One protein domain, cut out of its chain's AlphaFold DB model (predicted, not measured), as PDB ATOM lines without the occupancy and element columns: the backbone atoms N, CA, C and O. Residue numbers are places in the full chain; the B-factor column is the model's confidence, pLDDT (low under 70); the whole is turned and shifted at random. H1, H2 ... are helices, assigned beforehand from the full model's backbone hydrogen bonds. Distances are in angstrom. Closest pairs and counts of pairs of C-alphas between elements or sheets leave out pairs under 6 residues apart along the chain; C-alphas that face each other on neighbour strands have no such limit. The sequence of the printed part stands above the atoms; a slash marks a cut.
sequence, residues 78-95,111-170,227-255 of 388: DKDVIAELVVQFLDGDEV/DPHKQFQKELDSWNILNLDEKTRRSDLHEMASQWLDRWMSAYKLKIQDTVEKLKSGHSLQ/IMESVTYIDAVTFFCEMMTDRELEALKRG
ATOM      1  N   ASP A  78     142.316 113.594 157.389       89.25
ATOM      2  CA  ASP A  78     142.694 112.533 158.309       89.25
ATOM      3  C   ASP A  78     143.257 113.113 159.609       89.25
ATOM      4  O   ASP A  78     143.834 114.203 159.627       89.25
ATOM      5  N   LYS A  79     143.131 112.354 160.702       92.31
ATOM      6  CA  LYS A  79     143.652 112.737 162.023       92.31
ATOM      7  C   LYS A  79     145.104 113.204 161.952       92.31
ATOM      8  O   LYS A  79     145.423 114.261 162.479       92.31
ATOM      9  N   ASP A  80     145.949 112.418 161.289       92.00
ATOM     10  CA  ASP A  80     147.390 112.662 161.218       92.00
ATOM     11  C   ASP A  80     147.703 113.957 160.455       92.00
ATOM     12  O   ASP A  80     148.643 114.666 160.795       92.00
ATOM     13  N   VAL A  81     146.875 114.313 159.465       93.44
ATOM     14  CA  VAL A  81     146.995 115.589 158.748       93.44
ATOM     15  C   VAL A  81     146.646 116.749 159.668       93.44
ATOM     16  O   VAL A  81     147.411 117.701 159.760       93.44
ATOM     17  N   ILE A  82     145.515 116.674 160.375       94.81
ATOM     18  CA  ILE A  82     145.102 117.752 161.284       94.81
ATOM     19  C   ILE A  82     146.086 117.889 162.456       94.81
ATOM     20  O   ILE A  82     146.417 119.009 162.843       94.81
ATOM     21  N   ALA A  83     146.592 116.776 162.991       94.50
ATOM     22  CA  ALA A  83     147.623 116.778 164.023       94.50
ATOM     23  C   ALA A  83     148.903 117.452 163.517       94.50
ATOM     24  O   ALA A  83     149.439 118.322 164.200       94.50
ATOM     25  N   GLU A  84     149.343 117.130 162.297       93.44
ATOM     26  CA  GLU A  84     150.512 117.772 161.704       93.44
ATOM     27  C   GLU A  84     150.311 119.273 161.493       93.44
ATOM     28  O   GLU A  84     151.210 120.053 161.786       93.44
ATOM     29  N   LEU A  85     149.127 119.707 161.056       94.56
ATOM     30  CA  LEU A  85     148.812 121.133 160.944       94.56
ATOM     31  C   LEU A  85     148.928 121.841 162.300       94.56
ATOM     32  O   LEU A  85     149.521 122.914 162.381       94.56
ATOM     33  N   VAL A  86     148.428 121.229 163.377       95.06
ATOM     34  CA  VAL A  86     148.588 121.763 164.739       95.06
ATOM     35  C   VAL A  86     150.069 121.861 165.120       95.06
ATOM     36  O   VAL A  86     150.497 122.910 165.593       95.06
ATOM     37  N   VAL A  87     150.874 120.825 164.866       93.38
ATOM     38  CA  VAL A  87     152.323 120.845 165.150       93.38
ATOM     39  C   VAL A  87     153.033 121.946 164.355       93.38
ATOM     40  O   VAL A  87     153.796 122.720 164.930       93.38
ATOM     41  N   GLN A  88     152.730 122.085 163.061       93.19
ATOM     42  CA  GLN A  88     153.290 123.137 162.208       93.19
ATOM     43  C   GLN A  88     152.897 124.544 162.667       93.19
ATOM     44  O   GLN A  88     153.666 125.481 162.484       93.19
ATOM     45  N   PHE A  89     151.725 124.722 163.282       94.69
ATOM     46  CA  PHE A  89     151.361 125.998 163.896       94.69
ATOM     47  C   PHE A  89     152.200 126.294 165.147       94.69
ATOM     48  O   PHE A  89     152.611 127.433 165.357       94.69
ATOM     49  N   LEU A  90     152.451 125.282 165.980       92.25
ATOM     50  CA  LEU A  90     153.166 125.430 167.252       92.25
ATOM     51  C   LEU A  90     154.671 125.682 167.055       92.25
ATOM     52  O   LEU A  90     155.245 126.502 167.769       92.25
ATOM     53  N   ASP A  91     155.296 125.015 166.080       89.38
ATOM     54  CA  ASP A  91     156.717 125.194 165.732       89.38
ATOM     55  C   ASP A  91     156.946 126.220 164.596       89.38
ATOM     56  O   ASP A  91     158.086 126.573 164.275       89.38
ATOM     57  N   GLY A  92     155.871 126.702 163.971       89.81
ATOM     58  CA  GLY A  92     155.904 127.615 162.831       89.81
ATOM     59  C   GLY A  92     156.262 129.054 163.195       89.81
ATOM     60  O   GLY A  92     155.909 129.562 164.258       89.81
ATOM     61  N   ASP A  93     156.907 129.751 162.257       92.50
ATOM     62  CA  ASP A  93     157.008 131.210 162.311       92.50
ATOM     63  C   ASP A  93     155.672 131.881 161.930       92.50
ATOM     64  O   ASP A  93     154.688 131.213 161.607       92.50
ATOM     65  N   GLU A  94     155.612 133.217 161.959       93.25
ATOM     66  CA  GLU A  94     154.381 133.965 161.649       93.25
ATOM     67  C   GLU A  94     153.788 133.593 160.276       93.25
ATOM     68  O   GLU A  94     152.570 133.472 160.131       93.25
ATOM     69  N   VAL A  95     154.648 133.345 159.284       94.50
ATOM     70  CA  VAL A  95     154.235 133.000 157.919       94.50
ATOM     71  C   VAL A  95     153.625 131.602 157.874       94.50
ATOM     72  O   VAL A  95     152.554 131.420 157.294       94.50
ATOM     73  N   ASP A 111     136.049 129.462 162.616       92.38
ATOM     74  CA  ASP A 111     136.564 130.118 163.818       92.38
ATOM     75  C   ASP A 111     136.572 131.653 163.683       92.38
ATOM     76  O   ASP A 111     137.625 132.280 163.529       92.38
ATOM     77  N   PRO A 112     135.395 132.308 163.738       88.06
ATOM     78  CA  PRO A 112     135.298 133.763 163.609       88.06
ATOM     79  C   PRO A 112     135.993 134.521 164.753       88.06
ATOM     80  O   PRO A 112     136.302 135.705 164.614       88.06
ATOM     81  N   HIS A 113     136.242 133.856 165.884       89.88
ATOM     82  CA  HIS A 113     136.782 134.462 167.101       89.88
ATOM     83  C   HIS A 113     138.234 134.063 167.399       89.88
ATOM     84  O   HIS A 113     138.758 134.441 168.452       89.88
ATOM     85  N   LYS A 114     138.890 133.353 166.471       93.25
ATOM     86  CA  LYS A 114     140.277 132.879 166.586       93.25
ATOM     87  C   LYS A 114     140.523 132.032 167.846       93.25
ATOM     88  O   LYS A 114     141.610 132.090 168.422       93.25
ATOM     89  N   GLN A 115     139.520 131.283 168.305       93.19
ATOM     90  CA  GLN A 115     139.642 130.396 169.464       93.19
ATOM     91  C   GLN A 115     140.681 129.300 169.250       93.19
ATOM     92  O   GLN A 115     141.393 128.962 170.187       93.19
ATOM     93  N   PHE A 116     140.818 128.795 168.024       94.25
ATOM     94  CA  PHE A 116     141.842 127.816 167.682       94.25
ATOM     95  C   PHE A 116     143.245 128.362 167.966       94.25
ATOM     96  O   PHE A 116     144.028 127.731 168.668       94.25
ATOM     97  N   GLN A 117     143.537 129.577 167.493       94.12
ATOM     98  CA  GLN A 117     144.840 130.213 167.709       94.12
ATOM     99  C   GLN A 117     145.078 130.498 169.196       94.12
ATOM    100  O   GLN A 117     146.127 130.138 169.717       94.12
ATOM    101  N   LYS A 118     144.087 131.076 169.892       94.12
ATOM    102  CA  LYS A 118     144.174 131.363 171.335       94.12
ATOM    103  C   LYS A 118     144.450 130.111 172.167       94.12
ATOM    104  O   LYS A 118     145.224 130.171 173.117       94.12
ATOM    105  N   GLU A 119     143.794 129.001 171.834       94.62
ATOM    106  CA  GLU A 119     143.998 127.723 172.511       94.62
ATOM    107  C   GLU A 119     145.431 127.242 172.321       94.62
ATOM    108  O   GLU A 119     146.108 126.970 173.308       94.62
ATOM    109  N   LEU A 120     145.915 127.192 171.078       93.69
ATOM    110  CA  LEU A 120     147.269 126.726 170.779       93.69
ATOM    111  C   LEU A 120     148.350 127.640 171.371       93.69
ATOM    112  O   LEU A 120     149.345 127.149 171.892       93.69
ATOM    113  N   ASP A 121     148.129 128.956 171.387       92.62
ATOM    114  CA  ASP A 121     149.033 129.919 172.032       92.62
ATOM    115  C   ASP A 121     149.089 129.764 173.561       92.62
ATOM    116  O   ASP A 121     150.041 130.212 174.199       92.62
ATOM    117  N   SER A 122     148.087 129.120 174.167       92.31
ATOM    118  CA  SER A 122     148.070 128.831 175.605       92.31
ATOM    119  C   SER A 122     148.841 127.564 175.988       92.31
ATOM    120  O   SER A 122     149.019 127.288 177.178       92.31
ATOM    121  N   TRP A 123     149.300 126.777 175.007       92.62
ATOM    122  CA  TRP A 123     150.007 125.530 175.271       92.62
ATOM    123  C   TRP A 123     151.410 125.803 175.803       92.62
ATOM    124  O   TRP A 123     152.178 126.590 175.253       92.62
ATOM    125  N   ASN A 124     151.776 125.108 176.878       83.06
ATOM    126  CA  ASN A 124     153.107 125.232 177.452       83.06
ATOM    127  C   ASN A 124     154.103 124.312 176.727       83.06
ATOM    128  O   ASN A 124     154.372 123.198 177.169       83.06
ATOM    129  N   ILE A 125     154.634 124.798 175.607       85.00
ATOM    130  CA  ILE A 125     155.561 124.064 174.728       85.00
ATOM    131  C   ILE A 125     157.016 124.170 175.222       85.00
ATOM    132  O   ILE A 125     157.865 123.357 174.868       85.00
ATOM    133  N   LEU A 126     157.318 125.166 176.063       77.50
ATOM    134  CA  LEU A 126     158.682 125.492 176.504       77.50
ATOM    135  C   LEU A 126     159.318 124.415 177.395       77.50
ATOM    136  O   LEU A 126     160.533 124.404 177.560       77.50
ATOM    137  N   ASN A 127     158.509 123.518 177.960       79.81
ATOM    138  CA  ASN A 127     158.965 122.473 178.876       79.81
ATOM    139  C   ASN A 127     159.335 121.149 178.182       79.81
ATOM    140  O   ASN A 127     159.646 120.181 178.874       79.81
ATOM    141  N   LEU A 128     159.255 121.072 176.851       81.69
ATOM    142  CA  LEU A 128     159.544 119.847 176.102       81.69
ATOM    143  C   LEU A 128     161.046 119.681 175.840       81.69
ATOM    144  O   LEU A 128     161.746 120.656 175.568       81.69
ATOM    145  N   ASP A 129     161.527 118.436 175.890       80.69
ATOM    146  CA  ASP A 129     162.918 118.105 175.565       80.69
ATOM    147  C   ASP A 129     163.160 118.258 174.059       80.69
ATOM    148  O   ASP A 129     162.388 117.753 173.250       80.69
ATOM    149  N   GLU A 130     164.246 118.917 173.651       78.12
ATOM    150  CA  GLU A 130     164.516 119.244 172.241       78.12
ATOM    151  C   GLU A 130     164.596 118.001 171.341       78.12
ATOM    152  O   GLU A 130     164.245 118.062 170.164       78.12
ATOM    153  N   LYS A 131     165.023 116.859 171.893       76.62
ATOM    154  CA  LYS A 131     165.186 115.606 171.141       76.62
ATOM    155  C   LYS A 131     163.865 114.913 170.825       76.62
ATOM    156  O   LYS A 131     163.761 114.266 169.786       76.62
ATOM    157  N   THR A 132     162.877 115.017 171.710       82.88
ATOM    158  CA  THR A 132     161.558 114.381 171.549       82.88
ATOM    159  C   THR A 132     160.451 115.384 171.265       82.88
ATOM    160  O   THR A 132     159.355 114.969 170.900       82.88
ATOM    161  N   ARG A 133     160.753 116.688 171.316       84.94
ATOM    162  CA  ARG A 133     159.811 117.806 171.194       84.94
ATOM    163  C   ARG A 133     158.746 117.579 170.137       84.94
ATOM    164  O   ARG A 133     157.568 117.689 170.439       84.94
ATOM    165  N   ARG A 134     159.136 117.242 168.906       85.81
ATOM    166  CA  ARG A 134     158.174 117.072 167.809       85.81
ATOM    167  C   ARG A 134     157.259 115.861 168.000       85.81
ATOM    168  O   ARG A 134     156.069 115.945 167.716       85.81
ATOM    169  N   SER A 135     157.808 114.748 168.484       87.44
ATOM    170  CA  SER A 135     157.026 113.547 168.800       87.44
ATOM    171  C   SER A 135     156.031 113.834 169.923       87.44
ATOM    172  O   SER A 135     154.857 113.497 169.799       87.44
ATOM    173  N   ASP A 136     156.483 114.521 170.972       89.19
ATOM    174  CA  ASP A 136     155.659 114.884 172.124       89.19
ATOM    175  C   ASP A 136     154.560 115.879 171.719       89.19
ATOM    176  O   ASP A 136     153.401 115.720 172.097       89.19
ATOM    177  N   LEU A 137     154.885 116.863 170.873       90.75
ATOM    178  CA  LEU A 137     153.911 117.788 170.287       90.75
ATOM    179  C   LEU A 137     152.861 117.060 169.449       90.75
ATOM    180  O   LEU A 137     151.671 117.360 169.562       90.75
ATOM    181  N   HIS A 138     153.276 116.095 168.631       91.25
ATOM    182  CA  HIS A 138     152.354 115.300 167.828       91.25
ATOM    183  C   HIS A 138     151.439 114.437 168.708       91.25
ATOM    184  O   HIS A 138     150.247 114.291 168.417       91.25
ATOM    185  N   GLU A 139     151.964 113.887 169.806       92.50
ATOM    186  CA  GLU A 139     151.169 113.158 170.791       92.50
ATOM    187  C   GLU A 139     150.162 114.083 171.490       92.50
ATOM    188  O   GLU A 139     148.969 113.772 171.515       92.50
ATOM    189  N   MET A 140     150.596 115.252 171.970       93.38
ATOM    190  CA  MET A 140     149.719 116.262 172.573       93.38
ATOM    191  C   MET A 140     148.608 116.698 171.609       93.38
ATOM    192  O   MET A 140     147.435 116.725 171.990       93.38
ATOM    193  N   ALA A 141     148.952 116.980 170.348       94.50
ATOM    194  CA  ALA A 141     147.996 117.325 169.299       94.50
ATOM    195  C   ALA A 141     146.992 116.193 169.047       94.50
ATOM    196  O   ALA A 141     145.783 116.425 169.011       94.50
ATOM    197  N   SER A 142     147.476 114.955 168.949       94.75
ATOM    198  CA  SER A 142     146.634 113.774 168.738       94.75
ATOM    199  C   SER A 142     145.669 113.533 169.898       94.75
ATOM    200  O   SER A 142     144.486 113.277 169.663       94.75
ATOM    201  N   GLN A 143     146.141 113.647 171.141       95.75
ATOM    202  CA  GLN A 143     145.318 113.489 172.342       95.75
ATOM    203  C   GLN A 143     144.270 114.603 172.459       95.75
ATOM    204  O   GLN A 143     143.110 114.338 172.789       95.75
ATOM    205  N   TRP A 144     144.652 115.850 172.164       96.38
ATOM    206  CA  TRP A 144     143.727 116.981 172.139       96.38
ATOM    207  C   TRP A 144     142.625 116.774 171.090       96.38
ATOM    208  O   TRP A 144     141.442 116.924 171.409       96.38
ATOM    209  N   LEU A 145     142.985 116.333 169.880       96.38
ATOM    210  CA  LEU A 145     142.025 116.003 168.824       96.38
ATOM    211  C   LEU A 145     141.086 114.861 169.227       96.38
ATOM    212  O   LEU A 145     139.874 114.990 169.063       96.38
ATOM    213  N   ASP A 146     141.599 113.765 169.792       96.00
ATOM    214  CA  ASP A 146     140.769 112.631 170.223       96.00
ATOM    215  C   ASP A 146     139.793 113.013 171.340       96.00
ATOM    216  O   ASP A 146     138.639 112.565 171.351       96.00
ATOM    217  N   ARG A 147     140.225 113.875 172.266       96.19
ATOM    218  CA  ARG A 147     139.370 114.407 173.330       96.19
ATOM    219  C   ARG A 147     138.192 115.188 172.753       96.19
ATOM    220  O   ARG A 147     137.050 114.934 173.140       96.19
ATOM    221  N   TRP A 148     138.449 116.121 171.837       95.62
ATOM    222  CA  TRP A 148     137.390 116.923 171.217       95.62
ATOM    223  C   TRP A 148     136.517 116.109 170.279       95.62
ATOM    224  O   TRP A 148     135.302 116.298 170.262       95.62
ATOM    225  N   MET A 149     137.101 115.140 169.582       94.06
ATOM    226  CA  MET A 149     136.357 114.198 168.765       94.06
ATOM    227  C   MET A 149     135.379 113.390 169.634       94.06
ATOM    228  O   MET A 149     134.186 113.309 169.347       94.06
ATOM    229  N   SER A 150     135.842 112.864 170.766       94.06
ATOM    230  CA  SER A 150     134.985 112.137 171.711       94.06
ATOM    231  C   SER A 150     133.866 113.021 172.270       94.06
ATOM    232  O   SER A 150     132.705 112.609 172.283       94.06
ATOM    233  N   ALA A 151     134.181 114.259 172.666       93.31
ATOM    234  CA  ALA A 151     133.191 115.221 173.150       93.31
ATOM    235  C   ALA A 151     132.148 115.583 172.077       93.31
ATOM    236  O   ALA A 151     130.955 115.665 172.373       93.31
ATOM    237  N   TYR A 152     132.577 115.749 170.825       93.50
ATOM    238  CA  TYR A 152     131.686 116.051 169.711       93.50
ATOM    239  C   TYR A 152     130.757 114.876 169.386       93.50
ATOM    240  O   TYR A 152     129.547 115.063 169.263       93.50
ATOM    241  N   LYS A 153     131.289 113.647 169.349       92.19
ATOM    242  CA  LYS A 153     130.486 112.422 169.191       92.19
ATOM    243  C   LYS A 153     129.439 112.284 170.293       92.19
ATOM    244  O   LYS A 153     128.288 111.984 169.984       92.19
ATOM    245  N   LEU A 154     129.811 112.558 171.544       92.12
ATOM    246  CA  LEU A 154     128.883 112.541 172.675       92.12
ATOM    247  C   LEU A 154     127.767 113.585 172.505       92.12
ATOM    248  O   LEU A 154     126.597 113.269 172.707       92.12
ATOM    249  N   LYS A 155     128.102 114.812 172.080       89.69
ATOM    250  CA  LYS A 155     127.101 115.857 171.806       89.69
ATOM    251  C   LYS A 155     126.146 115.436 170.693       89.69
ATOM    252  O   LYS A 155     124.941 115.613 170.841       89.69
ATOM    253  N   ILE A 156     126.654 114.863 169.600       88.81
ATOM    254  CA  ILE A 156     125.803 114.354 168.516       88.81
ATOM    255  C   ILE A 156     124.851 113.283 169.057       88.81
ATOM    256  O   ILE A 156     123.649 113.382 168.823       88.81
ATOM    257  N   GLN A 157     125.349 112.311 169.826       89.31
ATOM    258  CA  GLN A 157     124.514 111.273 170.441       89.31
ATOM    259  C   GLN A 157     123.405 111.871 171.316       89.31
ATOM    260  O   GLN A 157     122.236 111.569 171.090       89.31
ATOM    261  N   ASP A 158     123.741 112.794 172.220       88.19
ATOM    262  CA  ASP A 158     122.769 113.482 173.081       88.19
ATOM    263  C   ASP A 158     121.731 114.273 172.260       88.19
ATOM    264  O   ASP A 158     120.529 114.209 172.521       88.19
ATOM    265  N   THR A 159     122.149 114.975 171.200       86.56
ATOM    266  CA  THR A 159     121.198 115.675 170.317       86.56
ATOM    267  C   THR A 159     120.276 114.720 169.561       86.56
ATOM    268  O   THR A 159     119.085 115.004 169.428       86.56
ATOM    269  N   VAL A 160     120.785 113.572 169.105       85.31
ATOM    270  CA  VAL A 160     119.989 112.540 168.428       85.31
ATOM    271  C   VAL A 160     119.000 111.898 169.405       85.31
ATOM    272  O   VAL A 160     117.848 111.668 169.039       85.31
ATOM    273  N   GLU A 161     119.395 111.644 170.651       86.38
ATOM    274  CA  GLU A 161     118.509 111.125 171.701       86.38
ATOM    275  C   GLU A 161     117.418 112.131 172.094       86.38
ATOM    276  O   GLU A 161     116.243 111.769 172.220       86.38
ATOM    277  N   LYS A 162     117.758 113.420 172.203       84.56
ATOM    278  CA  LYS A 162     116.783 114.501 172.425       84.56
ATOM    279  C   LYS A 162     115.769 114.601 171.286       84.56
ATOM    280  O   LYS A 162     114.573 114.706 171.547       84.56
ATOM    281  N   LEU A 163     116.218 114.480 170.037       82.06
ATOM    282  CA  LEU A 163     115.320 114.439 168.879       82.06
ATOM    283  C   LEU A 163     114.410 113.206 168.899       82.06
ATOM    284  O   LEU A 163     113.204 113.336 168.704       82.06
ATOM    285  N   LYS A 164     114.957 112.019 169.193       81.62
ATOM    286  CA  LYS A 164     114.180 110.769 169.293       81.62
ATOM    287  C   LYS A 164     113.149 110.797 170.421       81.62
ATOM    288  O   LYS A 164     112.079 110.217 170.276       81.62
ATOM    289  N   SER A 165     113.448 111.477 171.527       82.12
ATOM    290  CA  SER A 165     112.517 111.664 172.648       82.12
ATOM    291  C   SER A 165     111.469 112.760 172.408       82.12
ATOM    292  O   SER A 165     110.670 113.039 173.298       82.12
ATOM    293  N   GLY A 166     111.440 113.375 171.219       74.88
ATOM    294  CA  GLY A 166     110.445 114.381 170.847       74.88
ATOM    295  C   GLY A 166     110.705 115.772 171.431       74.88
ATOM    296  O   GLY A 166     109.827 116.632 171.357       74.88
ATOM    297  N   HIS A 167     111.893 116.029 171.989       70.62
ATOM    298  CA  HIS A 167     112.270 117.383 172.381       70.62
ATOM    299  C   HIS A 167     112.543 118.214 171.123       70.62
ATOM    300  O   HIS A 167     113.398 117.866 170.306       70.62
ATOM    301  N   SER A 168     111.845 119.343 170.970       61.16
ATOM    302  CA  SER A 168     112.155 120.291 169.901       61.16
ATOM    303  C   SER A 168     113.535 120.895 170.163       61.16
ATOM    304  O   SER A 168     113.709 121.660 171.116       61.16
ATOM    305  N   LEU A 169     114.522 120.568 169.330       58.88
ATOM    306  CA  LEU A 169     115.808 121.251 169.378       58.88
ATOM    307  C   LEU A 169     115.609 122.705 168.951       58.88
ATOM    308  O   LEU A 169     115.296 123.002 167.800       58.88
ATOM    309  N   GLN A 170     115.811 123.625 169.887       47.81
ATOM    310  CA  GLN A 170     115.829 125.053 169.610       47.81
ATOM    311  C   GLN A 170     117.255 125.441 169.197       47.81
ATOM    312  O   GLN A 170     118.034 125.973 169.980       47.81
ATOM    313  N   ILE A 227     125.458 109.016 160.524       66.88
ATOM    314  CA  ILE A 227     125.957 110.366 160.833       66.88
ATOM    315  C   ILE A 227     127.281 110.286 161.595       66.88
ATOM    316  O   ILE A 227     128.198 111.039 161.288       66.88
ATOM    317  N   MET A 228     127.415 109.353 162.544       65.88
ATOM    318  CA  MET A 228     128.635 109.221 163.348       65.88
ATOM    319  C   MET A 228     129.858 108.766 162.539       65.88
ATOM    320  O   MET A 228     130.979 109.107 162.918       65.88
ATOM    321  N   GLU A 229     129.652 108.035 161.442       67.50
ATOM    322  CA  GLU A 229     130.713 107.623 160.510       67.50
ATOM    323  C   GLU A 229     131.150 108.752 159.566       67.50
ATOM    324  O   GLU A 229     132.292 108.763 159.118       67.50
ATOM    325  N   SER A 230     130.279 109.733 159.303       79.00
ATOM    326  CA  SER A 230     130.590 110.884 158.438       79.00
ATOM    327  C   SER A 230     131.362 112.013 159.130       79.00
ATOM    328  O   SER A 230     131.758 112.976 158.474       79.00
ATOM    329  N   VAL A 231     131.568 111.919 160.445       85.62
ATOM    330  CA  VAL A 231     132.205 112.985 161.220       85.62
ATOM    331  C   VAL A 231     133.711 113.015 160.996       85.62
ATOM    332  O   VAL A 231     134.400 112.012 161.184       85.62
ATOM    333  N   THR A 232     134.231 114.201 160.691       90.75
ATOM    334  CA  THR A 232     135.659 114.436 160.480       90.75
ATOM    335  C   THR A 232     136.309 115.160 161.664       90.75
ATOM    336  O   THR A 232     135.644 115.797 162.483       90.75
ATOM    337  N   TYR A 233     137.641 115.093 161.763       93.25
ATOM    338  CA  TYR A 233     138.379 115.787 162.826       93.25
ATOM    339  C   TYR A 233     138.280 117.315 162.713       93.25
ATOM    340  O   TYR A 233     138.298 117.997 163.736       93.25
ATOM    341  N   ILE A 234     138.105 117.862 161.505       93.88
ATOM    342  CA  ILE A 234     137.897 119.305 161.319       93.88
ATOM    343  C   ILE A 234     136.552 119.771 161.908       93.88
ATOM    344  O   ILE A 234     136.474 120.866 162.471       93.88
ATOM    345  N   ASP A 235     135.524 118.914 161.889       92.69
ATOM    346  CA  ASP A 235     134.235 119.198 162.534       92.69
ATOM    347  C   ASP A 235     134.387 119.248 164.058       92.69
ATOM    348  O   ASP A 235     133.812 120.113 164.715       92.69
ATOM    349  N   ALA A 236     135.218 118.370 164.631       94.00
ATOM    350  CA  ALA A 236     135.516 118.378 166.062       94.00
ATOM    351  C   ALA A 236     136.262 119.652 166.499       94.00
ATOM    352  O   ALA A 236     135.961 120.205 167.557       94.00
ATOM    353  N   VAL A 237     137.197 120.151 165.680       95.00
ATOM    354  CA  VAL A 237     137.883 121.433 165.934       95.00
ATOM    355  C   VAL A 237     136.918 122.613 165.791       95.00
ATOM    356  O   VAL A 237     136.949 123.545 166.594       95.00
ATOM    357  N   THR A 238     136.014 122.568 164.813       94.94
ATOM    358  CA  THR A 238     134.968 123.588 164.665       94.94
ATOM    359  C   THR A 238     134.035 123.596 165.877       94.94
ATOM    360  O   THR A 238     133.788 124.646 166.466       94.94
ATOM    361  N   PHE A 239     133.611 122.416 166.337       94.38
ATOM    362  CA  PHE A 239     132.835 122.262 167.563       94.38
ATOM    363  C   PHE A 239     133.566 122.814 168.793       94.38
ATOM    364  O   PHE A 239     132.947 123.471 169.632       94.38
ATOM    365  N   PHE A 240     134.877 122.582 168.904       95.75
ATOM    366  CA  PHE A 240     135.696 123.195 169.947       95.75
ATOM    367  C   PHE A 240     135.602 124.727 169.908       95.75
ATOM    368  O   PHE A 240     135.326 125.347 170.938       95.75
ATOM    369  N   CYS A 241     135.783 125.327 168.729       95.06
ATOM    370  CA  CYS A 241     135.730 126.778 168.564       95.06
ATOM    371  C   CYS A 241     134.363 127.331 168.984       95.06
ATOM    372  O   CYS A 241     134.305 128.250 169.800       95.06
ATOM    373  N   GLU A 242     133.268 126.722 168.521       93.38
ATOM    374  CA  GLU A 242     131.906 127.082 168.936       93.38
ATOM    375  C   GLU A 242     131.744 127.005 170.458       93.38
ATOM    376  O   GLU A 242     131.324 127.969 171.101       93.38
ATOM    377  N   MET A 243     132.144 125.888 171.064       93.00
ATOM    378  CA  MET A 243     131.956 125.673 172.493       93.00
ATOM    379  C   MET A 243     132.759 126.667 173.344       93.00
ATOM    380  O   MET A 243     132.282 127.124 174.386       93.00
ATOM    381  N   MET A 244     133.964 127.038 172.908       92.31
ATOM    382  CA  MET A 244     134.763 128.056 173.589       92.31
ATOM    383  C   MET A 244     134.174 129.455 173.427       92.31
ATOM    384  O   MET A 244     134.157 130.215 174.397       92.31
ATOM    385  N   THR A 245     133.619 129.785 172.257       90.81
ATOM    386  CA  THR A 245     132.905 131.059 172.072       90.81
ATOM    387  C   THR A 245     131.663 131.152 172.948       90.81
ATOM    388  O   THR A 245     131.456 132.172 173.606       90.81
ATOM    389  N   ASP A 246     130.880 130.077 173.045       90.19
ATOM    390  CA  ASP A 246     129.714 130.019 173.925       90.19
ATOM    391  C   ASP A 246     130.124 130.184 175.390       90.19
ATOM    392  O   ASP A 246     129.500 130.945 176.132       90.19
ATOM    393  N   ARG A 247     131.229 129.552 175.800       91.19
ATOM    394  CA  ARG A 247     131.776 129.689 177.152       91.19
ATOM    395  C   ARG A 247     132.223 131.120 177.464       91.19
ATOM    396  O   ARG A 247     131.924 131.613 178.551       91.19
ATOM    397  N   GLU A 248     132.912 131.792 176.542       88.75
ATOM    398  CA  GLU A 248     133.290 133.205 176.699       88.75
ATOM    399  C   GLU A 248     132.045 134.107 176.793       88.75
ATOM    400  O   GLU A 248     131.971 134.985 177.655       88.75
ATOM    401  N   LEU A 249     131.027 133.864 175.960       88.00
ATOM    402  CA  LEU A 249     129.767 134.612 175.990       88.00
ATOM    403  C   LEU A 249     128.984 134.387 177.288       88.00
ATOM    404  O   LEU A 249     128.375 135.320 177.813       88.00
ATOM    405  N   GLU A 250     128.982 133.169 177.822       88.88
ATOM    406  CA  GLU A 250     128.389 132.881 179.125       88.88
ATOM    407  C   GLU A 250     129.146 133.553 180.270       88.88
ATOM    408  O   GLU A 250     128.506 134.122 181.155       88.88
ATOM    409  N   ALA A 251     130.481 133.547 180.244       87.69
ATOM    410  CA  ALA A 251     131.292 134.242 181.240       87.69
ATOM    411  C   ALA A 251     131.002 135.753 181.241       87.69
ATOM    412  O   ALA A 251     130.805 136.349 182.301       87.69
ATOM    413  N   LEU A 252     130.855 136.356 180.056       85.50
ATOM    414  CA  LEU A 252     130.448 137.755 179.906       85.50
ATOM    415  C   LEU A 252     129.052 138.028 180.483       85.50
ATOM    416  O   LEU A 252     128.855 139.040 181.151       85.50
ATOM    417  N   LYS A 253     128.086 137.124 180.273       86.12
ATOM    418  CA  LYS A 253     126.734 137.245 180.852       86.12
ATOM    419  C   LYS A 253     126.729 137.111 182.374       86.12
ATOM    420  O   LYS A 253     125.899 137.736 183.027       86.12
ATOM    421  N   ARG A 254     127.627 136.295 182.930       83.88
ATOM    422  CA  ARG A 254     127.783 136.099 184.381       83.88
ATOM    423  C   ARG A 254     128.599 137.209 185.052       83.88
ATOM    424  O   ARG A 254     128.578 137.299 186.271       83.88
ATOM    425  N   GLY A 255     129.261 138.073 184.276       74.75
ATOM    426  CA  GLY A 255     130.121 139.139 184.795       74.75
ATOM    427  C   GLY A 255     131.507 138.660 185.245       74.75
ATOM    428  O   GLY A 255     132.236 139.424 185.871       74.75
TER     429      GLY A 255
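What this domain is: This is residues 78 to 95, 111 to 170 and 227 to 255 of the 388 residues of an uncharacterized protein of Biomphalaria glabrata (UniProt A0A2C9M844). Going from Asp 78, H1 packs crosswise on long H3, as does the first part of H4; short H2 sits between H1 and H4, away from H3. Residues 161 to 166 and 246 to 255 stick out. The 107 printed residues have four named helices, H1 to H4, class all helix, in a loose whole: radius of gyration of the C-alphas 16.5 A, spans 55 by 39 by 24 A.

How they stand to each other: Find H1, residues 79 to 91; it touches residues 134 to 145 of H3, residues 133 to 164, at a steep tilt of 51 degrees, closest C-alphas Ala 83 and Ala 141, 5.3 A. H4, residues 233 to 254, touches H3, about perpendicular at 75 degrees, closest C-alphas Met 149 and Ala 236, 5.0 A. H4 also touches H2, residues 115 to 121, closest C-alphas Gln 115 and Cys 241, 5.4 A. In these four helices every O i to N i+4 pair is within hydrogen-bond range.

Where its parts are: Find C-alpha 79 at (143.652, 112.737, 162.023), where H1 begins, 18.4 A long. H2 spans 9.7 A, H3 46.2 A; H4, 31.5 A, ends at (127.783, 136.099, 184.381).

The domain as a whole: Cuts leave gaps of 18.9 A between C-alphas 95 and 111 and 19.9 A between 170 and 227. The link H2 to H3 is long. Residues 168 to 170 and 227 to 229 are under pLDDT 70.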